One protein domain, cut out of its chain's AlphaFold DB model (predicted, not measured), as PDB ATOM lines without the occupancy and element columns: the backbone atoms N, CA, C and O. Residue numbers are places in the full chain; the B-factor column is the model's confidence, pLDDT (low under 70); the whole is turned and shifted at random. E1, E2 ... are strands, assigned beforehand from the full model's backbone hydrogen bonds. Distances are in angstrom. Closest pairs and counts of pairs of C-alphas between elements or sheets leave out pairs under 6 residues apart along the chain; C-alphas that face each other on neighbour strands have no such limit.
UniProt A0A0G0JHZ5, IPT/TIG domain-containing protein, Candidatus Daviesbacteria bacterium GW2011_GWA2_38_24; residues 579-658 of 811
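AT A GLANCE: This is residues 579 to 658 of the 811 residues of the protein "IPT/TIG domain-containing protein" of Candidatus Daviesbacteria bacterium GW2011_GWA2_38_24 (UniProt A0A0G0JHZ5). This is a sandwich of two antiparallel sheets, face to face with their strands crossed at 48 degrees: the four-stranded sheet E1 E2 E5 E4 covers the three-stranded sheet E3 E6 E7, and along one side their edge strands E1 and E7 come close together. The loop after E1 lies toward one end of the long axis and the turn between E6 and E7 toward the other. The printed part has 80 residues with seven named strands, E1 to E7 in chain order, and no named helix; the class is all strand. The whole is compact, with a radius of gyration of the C-alphas of 11.8 A, and spans 35 by 20 by 20 A.

IN THESE COORDINATES: Start with the larger sheet and find C-alpha 579 at (51.969, 95.555, 65.990), where E1 begins; it runs over residues 579 to 585, 16.6 A. Beside it is E2, residues 593 to 600, 22.9 A, then E5, residues 624 to 629, 16.1 A, and at the other edge E4, residues 618 to 620, 5.6 A. In the second sheet, look for E3 at residues 606 to 610, 13.8 A, beginning at C-alpha 606 (62.021, 104.145, 69.300). Next to it is E6, residues 638 to 645, 22.9 A, then E7, residues 651 to 657, 20.2 A, ending at C-alpha 657 (58.349, 85.446, 56.940).

HOW THE PARTS SIT: Look first at the hairpin E1 and E2, antiparallel at 164 degrees, where N 583 and O 596 are 2.8 A apart, within hydrogen-bond range. E2 and E5 are antiparallel at 160 degrees, with N 597 and O 625 at 2.8 A. The hairpin E4 and E5, at 177 degrees, has N 619 and O 626 at 2.9 A. In the other sheet, E3 and E6 stand antiparallel at 162 degrees, with N 607 and O 644 at 2.8 A, and the hairpin E6 and E7 at 155 degrees, with N 641 and O 654 at 2.8 A. Between the sheets, the closest C-alphas of E1 and E7 are those of Cys 584 and Cys 656, 6.2 A apart. The closest C-alphas of E3 and E4 are those of Gly 606 and Trp 620, 7.9 A apart. E2 and E7 are near each other, while E5 and E7 are apart.

THE WHOLE: The two C-alphas farthest apart are those of Ser 589 and Asp 648, at 37.4 A. The printed part has no cut and no long link; the chain changes sheets at the links E2 to E3, E3 to E4 and E5 to E6. The mean pLDDT of the printed part is 82.8; look for values under 70 at residues 583 to 592 and 631 to 636.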
ATOM      1  N   VAL A 579      51.876  95.988  67.394       86.06
ATOM      2  CA  VAL A 579      51.969  95.555  65.990       86.06
ATOM      3  C   VAL A 579      50.599  95.034  65.546       86.06
ATOM      4  O   VAL A 579      50.008  94.190  66.217       86.06
ATOM      5  N   THR A 580      50.087  95.537  64.422       83.31
ATOM      6  CA  THR A 580      48.851  95.038  63.787       83.31
ATOM      7  C   THR A 580      49.139  94.219  62.530       83.31
ATOM      8  O   THR A 580      48.311  93.400  62.141       83.31
ATOM      9  N   GLY A 581      50.328  94.378  61.940       75.12
ATOM     10  CA  GLY A 581      50.863  93.517  60.886       75.12
ATOM     11  C   GLY A 581      52.310  93.876  60.536       75.12
ATOM     12  O   GLY A 581      52.771  94.980  60.824       75.12
ATOM     13  N   SER A 582      53.035  92.962  59.895       70.12
ATOM     14  CA  SER A 582      54.418  93.187  59.452       70.12
ATOM     15  C   SER A 582      54.603  92.827  57.980       70.12
ATOM     16  O   SER A 582      54.596  91.657  57.592       70.12
ATOM     17  N   ASP A 583      54.852  93.859  57.179       68.31
ATOM     18  CA  ASP A 583      55.080  93.791  55.743       68.31
ATOM     19  C   ASP A 583      56.576  93.827  55.437       68.31
ATOM     20  O   ASP A 583      57.197  94.867  55.208       68.31
ATOM     21  N   CYS A 584      57.190  92.657  55.400       67.94
ATOM     22  CA  CYS A 584      58.533  92.526  54.865       67.94
ATOM     23  C   CYS A 584      58.534  92.507  53.338       67.94
ATOM     24  O   CYS A 584      58.174  91.502  52.723       67.94
ATOM     25  N   SER A 585      59.018  93.575  52.705       62.22
ATOM     26  CA  SER A 585      59.388  93.528  51.293       62.22
ATOM     27  C   SER A 585      60.894  93.338  51.134       62.22
ATOM     28  O   SER A 585      61.718  94.169  51.517       62.22
ATOM     29  N   ILE A 586      61.279  92.230  50.502       60.16
ATOM     30  CA  ILE A 586      62.601  92.150  49.885       60.16
ATOM     31  C   ILE A 586      62.494  92.884  48.554       60.16
ATOM     32  O   ILE A 586      61.891  92.374  47.608       60.16
ATOM     33  N   ASP A 587      63.096  94.068  48.465       60.41
ATOM     34  CA  ASP A 587      63.404  94.647  47.166       60.41
ATOM     35  C   ASP A 587      64.540  93.830  46.538       60.41
ATOM     36  O   ASP A 587      65.713  94.014  46.847       60.41
ATOM     37  N   LEU A 588      64.179  92.892  45.660       52.62
ATOM     38  CA  LEU A 588      65.131  92.057  44.924       52.62
ATOM     39  C   LEU A 588      65.934  92.846  43.869       52.62
ATOM     40  O   LEU A 588      66.848  92.283  43.268       52.62
ATOM     41  N   SER A 589      65.600  94.120  43.617       52.69
ATOM     42  CA  SER A 589      66.313  94.986  42.669       52.69
ATOM     43  C   SER A 589      67.421  95.830  43.316       52.69
ATOM     44  O   SER A 589      68.299  96.328  42.607       52.69
ATOM     45  N   GLY A 590      67.420  95.952  44.649       55.66
ATOM     46  CA  GLY A 590      68.404  96.693  45.438       55.66
ATOM     47  C   GLY A 590      69.155  95.808  46.438       55.66
ATOM     48  O   GLY A 590      68.711  94.730  46.818       55.66
ATOM     49  N   SER A 591      70.314  96.263  46.913       56.28
ATOM     50  CA  SER A 591      71.167  95.505  47.846       56.28
ATOM     51  C   SER A 591      70.694  95.537  49.312       56.28
ATOM     52  O   SER A 591      71.524  95.487  50.217       56.28
ATOM     53  N   GLY A 592      69.388  95.663  49.567       67.44
ATOM     54  CA  GLY A 592      68.826  95.757  50.914       67.44
ATOM     55  C   GLY A 592      67.319  95.507  50.934       67.44
ATOM     56  O   GLY A 592      66.581  96.042  50.112       67.44
ATOM     57  N   ALA A 593      66.863  94.701  51.891       74.94
ATOM     58  CA  ALA A 593      65.440  94.482  52.135       74.94
ATOM     59  C   ALA A 593      64.854  95.614  53.001       74.94
ATOM     60  O   ALA A 593      65.571  96.227  53.796       74.94
ATOM     61  N   THR A 594      63.553  95.877  52.868       82.62
ATOM     62  CA  THR A 594      62.831  96.867  53.678       82.62
ATOM     63  C   THR A 594      61.807  96.157  54.559       82.62
ATOM     64  O   THR A 594      60.847  95.555  54.081       82.62
ATOM     65  N   LEU A 595      62.015  96.225  55.870       85.75
ATOM     66  CA  LEU A 595      61.042  95.782  56.862       85.75
ATOM     67  C   LEU A 595      60.059  96.931  57.100       85.75
ATOM     68  O   LEU A 595      60.449  97.969  57.630       85.75
ATOM     69  N   THR A 596      58.798  96.750  56.717       88.50
ATOM     70  CA  THR A 596      57.707  97.660  57.072       88.50
ATOM     71  C   THR A 596      56.901  97.042  58.208       88.50
ATOM     72  O   THR A 596      56.439  95.911  58.106       88.50
ATOM     73  N   ILE A 597      56.730  97.764  59.307       88.25
ATOM     74  CA  ILE A 597      55.951  97.329  60.467       88.25
ATOM     75  C   ILE A 597      54.748  98.257  60.570       88.25
ATOM     76  O   ILE A 597      54.922  99.465  60.720       88.25
ATOM     77  N   ASN A 598      53.545  97.700  60.496       88.12
ATOM     78  CA  ASN A 598      52.294  98.429  60.667       88.12
ATOM     79  C   ASN A 598      51.763  98.185  62.089       88.12
ATOM     80  O   ASN A 598      51.896  97.092  62.654       88.12
ATOM     81  N   GLY A 599      51.167  99.202  62.698       88.62
ATOM     82  CA  GLY A 599      50.717  99.098  64.076       88.62
ATOM     83  C   GLY A 599      49.977 100.314  64.588       88.62
ATOM     84  O   GLY A 599      49.514 101.170  63.842       88.62
ATOM     85  N   GLU A 600      49.853 100.355  65.904       89.50
ATOM     86  CA  GLU A 600      49.145 101.377  66.654       89.50
ATOM     87  C   GLU A 600      50.070 101.905  67.757       89.50
ATOM     88  O   GLU A 600      50.750 101.142  68.449       89.50
ATOM     89  N   ASN A 601      50.055 103.223  67.956       87.75
ATOM     90  CA  ASN A 601      50.743 103.915  69.045       87.75
ATOM     91  C   ASN A 601      52.271 103.703  69.091       87.75
ATOM     92  O   ASN A 601      52.855 103.701  70.170       87.75
ATOM     93  N   PHE A 602      52.976 103.598  67.963       89.75
ATOM     94  CA  PHE A 602      54.448 103.531  67.983       89.75
ATOM     95  C   PHE A 602      55.122 104.812  68.518       89.75
ATOM     96  O   PHE A 602      56.313 104.801  68.825       89.75
ATOM     97  N   GLY A 603      54.385 105.916  68.671       88.19
ATOM     98  CA  GLY A 603      54.933 107.210  69.086       88.19
ATOM     99  C   GLY A 603      55.752 107.872  67.972       88.19
ATOM    100  O   GLY A 603      55.569 107.568  66.796       88.19
ATOM    101  N   THR A 604      56.639 108.797  68.340       89.75
ATOM    102  CA  THR A 604      57.479 109.552  67.392       89.75
ATOM    103  C   THR A 604      58.862 108.949  67.161       89.75
ATOM    104  O   THR A 604      59.471 109.235  66.135       89.75
ATOM    105  N   ASP A 605      59.374 108.155  68.103       92.94
ATOM    106  CA  ASP A 605      60.662 107.472  67.992       92.94
ATOM    107  C   ASP A 605      60.772 106.238  68.912       92.94
ATOM    108  O   ASP A 605      59.998 106.015  69.850       92.94
ATOM    109  N   GLY A 606      61.774 105.409  68.623       93.94
ATOM    110  CA  GLY A 606      62.021 104.145  69.300       93.94
ATOM    111  C   GLY A 606      63.181 103.383  68.675       93.94
ATOM    112  O   GLY A 606      64.007 103.947  67.956       93.94
ATOM    113  N   THR A 607      63.247 102.087  68.959       95.38
ATOM    114  CA  THR A 607      64.205 101.163  68.345       95.38
ATOM    115  C   THR A 607      63.480  99.935  67.815       95.38
ATOM    116  O   THR A 607      62.500  99.488  68.405       95.38
ATOM    117  N   VAL A 608      63.975  99.378  66.710       94.56
ATOM    118  CA  VAL A 608      63.569  98.055  66.222       94.56
ATOM    119  C   VAL A 608      64.779  97.137  66.321       94.56
ATOM    120  O   VAL A 608      65.863  97.506  65.871       94.56
ATOM    121  N   LYS A 609      64.611  95.951  66.904       93.50
ATOM    122  CA  LYS A 609      65.652  94.921  67.000       93.50
ATOM    123  C   LYS A 609      65.230  93.659  66.262       93.50
ATOM    124  O   LYS A 609      64.084  93.246  66.392       93.50
ATOM    125  N   ILE A 610      66.158  93.026  65.547       89.44
ATOM    126  CA  ILE A 610      66.033  91.649  65.046       89.44
ATOM    127  C   ILE A 610      67.068  90.814  65.800       89.44
ATOM    128  O   ILE A 610      68.275  91.035  65.660       89.44
ATOM    129  N   GLY A 611      66.604  89.898  66.652       88.12
ATOM    130  CA  GLY A 611      67.465  89.264  67.656       88.12
ATOM    131  C   GLY A 611      68.180  90.322  68.511       88.12
ATOM    132  O   GLY A 611      67.543  91.203  69.084       88.12
ATOM    133  N   SER A 612      69.513  90.275  68.553       89.88
ATOM    134  CA  SER A 612      70.353  91.278  69.228       89.88
ATOM    135  C   SER A 612      70.653  92.532  68.389       89.88
ATOM    136  O   SER A 612      71.121  93.536  68.929       89.88
ATOM    137  N   THR A 613      70.400  92.514  67.075       90.06
ATOM    138  CA  THR A 613      70.804  93.598  66.165       90.06
ATOM    139  C   THR A 613      69.769  94.715  66.156       90.06
ATOM    140  O   THR A 613      68.633  94.507  65.739       90.06
ATOM    141  N   THR A 614      70.166  95.921  66.569       93.31
ATOM    142  CA  THR A 614      69.318  97.121  66.458       93.31
ATOM    143  C   THR A 614      69.397  97.690  65.042       93.31
ATOM    144  O   THR A 614      70.489  97.946  64.534       93.31
ATOM    145  N   LEU A 615      68.241  97.884  64.409       91.31
ATOM    146  CA  LEU A 615      68.125  98.427  63.061       91.31
ATOM    147  C   LEU A 615      68.403  99.934  63.033       91.31
ATOM    148  O   LEU A 615      68.148 100.656  63.997       91.31
ATOM    149  N   LYS A 616      68.923 100.401  61.897       91.25
ATOM    150  CA  LYS A 616      69.246 101.806  61.621       91.25
ATOM    151  C   LYS A 616      68.339 102.351  60.517       91.25
ATOM    152  O   LYS A 616      67.647 101.590  59.847       91.25
ATOM    153  N   ASN A 617      68.379 103.669  60.315       87.06
ATOM    154  CA  ASN A 617      67.643 104.376  59.259       87.06
ATOM    155  C   ASN A 617      66.134 104.072  59.273       87.06
ATOM    156  O   ASN A 617      65.559 103.707  58.248       87.06
ATOM    157  N   LEU A 618      65.523 104.192  60.455       91.00
ATOM    158  CA  LEU A 618      64.087 104.021  60.651       91.00
ATOM    159  C   LEU A 618      63.345 105.285  60.181       91.00
ATOM    160  O   LEU A 618      63.610 106.364  60.709       91.00
ATOM    161  N   ASP A 619      62.410 105.158  59.239       94.38
ATOM    162  CA  ASP A 619      61.339 106.148  59.059       94.38
ATOM    163  C   ASP A 619      60.212 105.777  60.028       94.38
ATOM    164  O   ASP A 619      59.561 104.744  59.867       94.38
ATOM    165  N   TRP A 620      60.050 106.572  61.086       93.88
ATOM    166  CA  TRP A 620      59.187 106.256  62.224       93.88
ATOM    167  C   TRP A 620      57.958 107.165  62.241       93.88
ATOM    168  O   TRP A 620      58.069 108.391  62.295       93.88
ATOM    169  N   LYS A 621      56.775 106.554  62.224       92.88
ATOM    170  CA  LYS A 621      55.461 107.199  62.322       92.88
ATOM    171  C   LYS A 621      54.649 106.505  63.411       92.88
ATOM    172  O   LYS A 621      54.953 105.389  63.822       92.88
ATOM    173  N   THR A 622      53.587 107.160  63.870       89.19
ATOM    174  CA  THR A 622      52.739 106.675  64.974       89.19
ATOM    175  C   THR A 622      52.034 105.347  64.692       89.19
ATOM    176  O   THR A 622      51.644 104.660  65.634       89.19
ATOM    177  N   ASP A 623      51.867 105.006  63.417       89.81
ATOM    178  CA  ASP A 623      51.147 103.853  62.870       89.81
ATOM    179  C   ASP A 623      52.026 102.935  61.996       89.81
ATOM    180  O   ASP A 623      51.612 101.837  61.617       89.81
ATOM    181  N   LYS A 624      53.248 103.370  61.659       93.06
ATOM    182  CA  LYS A 624      54.111 102.694  60.688       93.06
ATOM    183  C   LYS A 624      55.597 102.930  60.959       93.06
ATOM    184  O   LYS A 624      56.010 104.060  61.196       93.06
ATOM    185  N   ILE A 625      56.415 101.890  60.842       92.88
ATOM    186  CA  ILE A 625      57.881 101.984  60.893       92.88
ATOM    187  C   ILE A 625      58.455 101.321  59.640       92.88
ATOM    188  O   ILE A 625      58.180 100.150  59.392       92.88
ATOM    189  N   GLU A 626      59.269 102.032  58.863       92.44
ATOM    190  CA  GLU A 626      60.040 101.446  57.755       92.44
ATOM    191  C   GLU A 626      61.522 101.377  58.135       92.44
ATOM    192  O   GLU A 626      62.121 102.379  58.519       92.44
ATOM    193  N   ALA A 627      62.127 100.194  58.022       90.31
ATOM    194  CA  ALA A 627      63.514  99.932  58.382       90.31
ATOM    195  C   ALA A 627      64.279  99.317  57.204       90.31
ATOM    196  O   ALA A 627      63.884  98.281  56.664       90.31
ATOM    197  N   LYS A 628      65.413  99.919  56.829       85.94
ATOM    198  CA  LYS A 628      66.304  99.359  55.801       85.94
ATOM    199  C   LYS A 628      67.276  98.361  56.420       85.94
ATOM    200  O   LYS A 628      68.066  98.708  57.297       85.94
ATOM    201  N   LEU A 629      67.252  97.126  55.930       84.44
ATOM    202  CA  LEU A 629      68.164  96.064  56.341       84.44
ATOM    203  C   LEU A 629      69.489  96.222  55.572       84.44
ATOM    204  O   LEU A 629      69.652  95.697  54.474       84.44
ATOM    205  N   GLU A 630      70.417  97.003  56.144       75.62
ATOM    206  CA  GLU A 630      71.706  97.388  55.523       75.62
ATOM    207  C   GLU A 630      72.679  96.221  55.276       75.62
ATOM    208  O   GLU A 630      73.619  96.355  54.497       75.62
ATOM    209  N   ASN A 631      72.489  95.090  55.953       64.00
ATOM    210  CA  ASN A 631      73.315  93.894  55.819       64.00
ATOM    211  C   ASN A 631      72.426  92.662  55.686       64.00
ATOM    212  O   ASN A 631      71.243  92.726  56.022       64.00
ATOM    213  N   ARG A 632      73.015  91.556  55.193       61.62
ATOM    214  CA  ARG A 632      72.337  90.272  54.947       61.62
ATOM    215  C   ARG A 632      71.239  90.018  55.977       61.62
ATOM    216  O   ARG A 632      71.526  89.811  57.155       61.62
ATOM    217  N   VAL A 633      70.012  89.979  55.466       62.28
ATOM    218  CA  VAL A 633      68.877  89.286  56.070       62.28
ATOM    219  C   VAL A 633      69.388  88.021  56.782       62.28
ATOM    220  O   VAL A 633      70.168  87.285  56.159       62.28
ATOM    221  N   PRO A 634      69.002  87.764  58.051       62.62
ATOM    222  CA  PRO A 634      69.370  86.530  58.738       62.62
ATOM    223  C   PRO A 634      69.086  85.330  57.836       62.62
ATOM    224  O   PRO A 634      68.064  85.306  57.164       62.62
ATOM    225  N   SER A 635      69.933  84.299  57.825       61.78
ATOM    226  CA  SER A 635      69.701  83.102  56.991       61.78
ATOM    227  C   SER A 635      68.498  82.252  57.439       61.78
ATOM    228  O   SER A 635      68.395  81.086  57.069       61.78
ATOM    229  N   GLN A 636      67.637  82.814  58.287       66.31
ATOM    230  CA  GLN A 636      66.401  82.238  58.773       66.31
ATOM    231  C   GLN A 636      65.250  82.701  57.884       66.31
ATOM    232  O   GLN A 636      65.085  83.886  57.601       66.31
ATOM    233  N   ASP A 637      64.449  81.724  57.485       73.62
ATOM    234  CA  ASP A 637      63.251  81.871  56.665       73.62
ATOM    235  C   ASP A 637      62.214  82.829  57.273       73.62
ATOM    236  O   ASP A 637      61.566  83.582  56.548       73.62
ATOM    237  N   THR A 638      62.126  82.846  58.602       79.50
ATOM    238  CA  THR A 638      61.287  83.748  59.393       79.50
ATOM    239  C   THR A 638      62.143  84.346  60.504       79.50
ATOM    240  O   THR A 638      62.898  83.615  61.147       79.50
ATOM    241  N   PHE A 639      62.016  85.646  60.775       83.88
ATOM    242  CA  PHE A 639      62.650  86.279  61.932       83.88
ATOM    243  C   PHE A 639      61.635  87.032  62.791       83.88
ATOM    244  O   PHE A 639      60.680  87.632  62.294       83.88
ATOM    245  N   ASN A 640      61.881  87.030  64.101       89.06
ATOM    246  CA  ASN A 640      61.142  87.846  65.054       89.06
ATOM    247  C   ASN A 640      61.844  89.194  65.236       89.06
ATOM    248  O   ASN A 640      63.078  89.267  65.271       89.06
ATOM    249  N   PHE A 641      61.054  90.250  65.387       91.56
ATOM    250  CA  PHE A 641      61.530  91.583  65.719       91.56
ATOM    251  C   PHE A 641      60.849  92.112  66.985       91.56
ATOM    252  O   PHE A 641      59.748  91.697  67.349       91.56
ATOM    253  N   ILE A 642      61.525  93.045  67.652       93.56
ATOM    254  CA  ILE A 642      61.038  93.750  68.839       93.56
ATOM    255  C   ILE A 642      61.029  95.241  68.514       93.56
ATOM    256  O   ILE A 642      62.072  95.798  68.172       93.56
ATOM    257  N   VAL A 643      59.869  95.882  68.621       94.75
ATOM    258  CA  VAL A 643      59.714  97.337  68.541       94.75
ATOM    259  C   VAL A 643      59.642  97.875  69.961       94.75
ATOM    260  O   VAL A 643      58.666  97.613  70.659       94.75
ATOM    261  N   THR A 644      60.648  98.635  70.386       95.00
ATOM    262  CA  THR A 644      60.655  99.334  71.678       95.00
ATOM    263  C   THR A 644      60.382 100.815  71.452       95.00
ATOM    264  O   THR A 644      61.198 101.510  70.843       95.00
ATOM    265  N   ARG A 645      59.251 101.315  71.955       92.88
ATOM    266  CA  ARG A 645      58.894 102.738  71.938       92.88
ATOM    267  C   ARG A 645      59.738 103.489  72.965       92.88
ATOM    268  O   ARG A 645      59.780 103.103  74.129       92.88
ATOM    269  N   LYS A 646      60.405 104.575  72.568       92.25
ATOM    270  CA  LYS A 646      61.354 105.286  73.450       92.25
ATOM    271  C   LYS A 646      60.676 106.033  74.598       92.25
ATOM    272  O   LYS A 646      61.246 106.142  75.677       92.25
ATOM    273  N   ALA A 647      59.482 106.569  74.354       87.00
ATOM    274  CA  ALA A 647      58.798 107.459  75.290       87.00
ATOM    275  C   ALA A 647      58.423 106.788  76.628       87.00
ATOM    276  O   ALA A 647      58.337 107.468  77.646       87.00
ATOM    277  N   ASP A 648      58.223 105.467  76.637       88.81
ATOM    278  CA  ASP A 648      57.870 104.694  77.835       88.81
ATOM    279  C   ASP A 648      58.600 103.345  77.958       88.81
ATOM    280  O   ASP A 648      58.260 102.538  78.820       88.81
ATOM    281  N   ASN A 649      59.590 103.091  77.094       91.25
ATOM    282  CA  ASN A 649      60.323 101.827  76.958       91.25
ATOM    283  C   ASN A 649      59.440 100.576  76.743       91.25
ATOM    284  O   ASN A 649      59.939  99.451  76.841       91.25
ATOM    285  N   THR A 650      58.150 100.728  76.409       90.19
ATOM    286  CA  THR A 650      57.292  99.567  76.126       90.19
ATOM    287  C   THR A 650      57.735  98.875  74.847       90.19
ATOM    288  O   THR A 650      58.122  99.517  73.869       90.19
ATOM    289  N   SER A 651      57.698  97.543  74.867       93.38
ATOM    290  CA  SER A 651      58.121  96.714  73.745       93.38
ATOM    291  C   SER A 651      56.978  95.834  73.256       93.38
ATOM    292  O   SER A 651      56.288  95.209  74.055       93.38
ATOM    293  N   THR A 652      56.806  95.766  71.940       92.81
ATOM    294  CA  THR A 652      55.881  94.855  71.257       92.81
ATOM    295  C   THR A 652      56.667  94.015  70.256       92.81
ATOM    296  O   THR A 652      57.634  94.490  69.655       92.81
ATOM    297  N   THR A 653      56.307  92.744  70.119       91.56
ATOM    298  CA  THR A 653      56.964  91.813  69.202       91.56
ATOM    299  C   THR A 653      56.147  91.638  67.928       91.56
ATOM    300  O   THR A 653      54.936  91.855  67.899       91.56
ATOM    301  N   GLY A 654      56.820  91.225  66.863       88.31
ATOM    302  CA  GLY A 654      56.184  90.745  65.646       88.31
ATOM    303  C   GLY A 654      57.104  89.782  64.910       88.31
ATOM    304  O   GLY A 654      58.276  89.626  65.262       88.31
ATOM    305  N   SER A 655      56.569  89.117  63.893       85.62
ATOM    306  CA  SER A 655      57.301  88.156  63.073       85.62
ATOM    307  C   SER A 655      57.196  88.514  61.595       85.62
ATOM    308  O   SER A 655      56.236  89.141  61.140       85.62
ATOM    309  N   CYS A 656      58.223  88.149  60.843       82.00
ATOM    310  CA  CYS A 656      58.314  88.374  59.412       82.00
ATOM    311  C   CYS A 656      58.801  87.093  58.735       82.00
ATOM    312  O   CYS A 656      59.914  86.641  59.007       82.00
ATOM    313  N   ASP A 657      57.967  86.516  57.867       77.44
ATOM    314  CA  ASP A 657      58.349  85.446  56.940       77.44
ATOM    315  C   ASP A 657      58.914  86.079  55.659       77.44
ATOM    316  O   ASP A 657      58.297  86.948  55.039       77.44
ATOM    317  N   LEU A 658      60.122  85.660  55.294       74.25
ATOM    318  CA  LEU A 658      60.818  86.025  54.065       74.25
ATOM    319  C   LEU A 658      60.957  84.855  53.093       74.25
ATOM    320  O   LEU A 658      61.311  85.054  51.922       74.25
TER     321      LEU A 658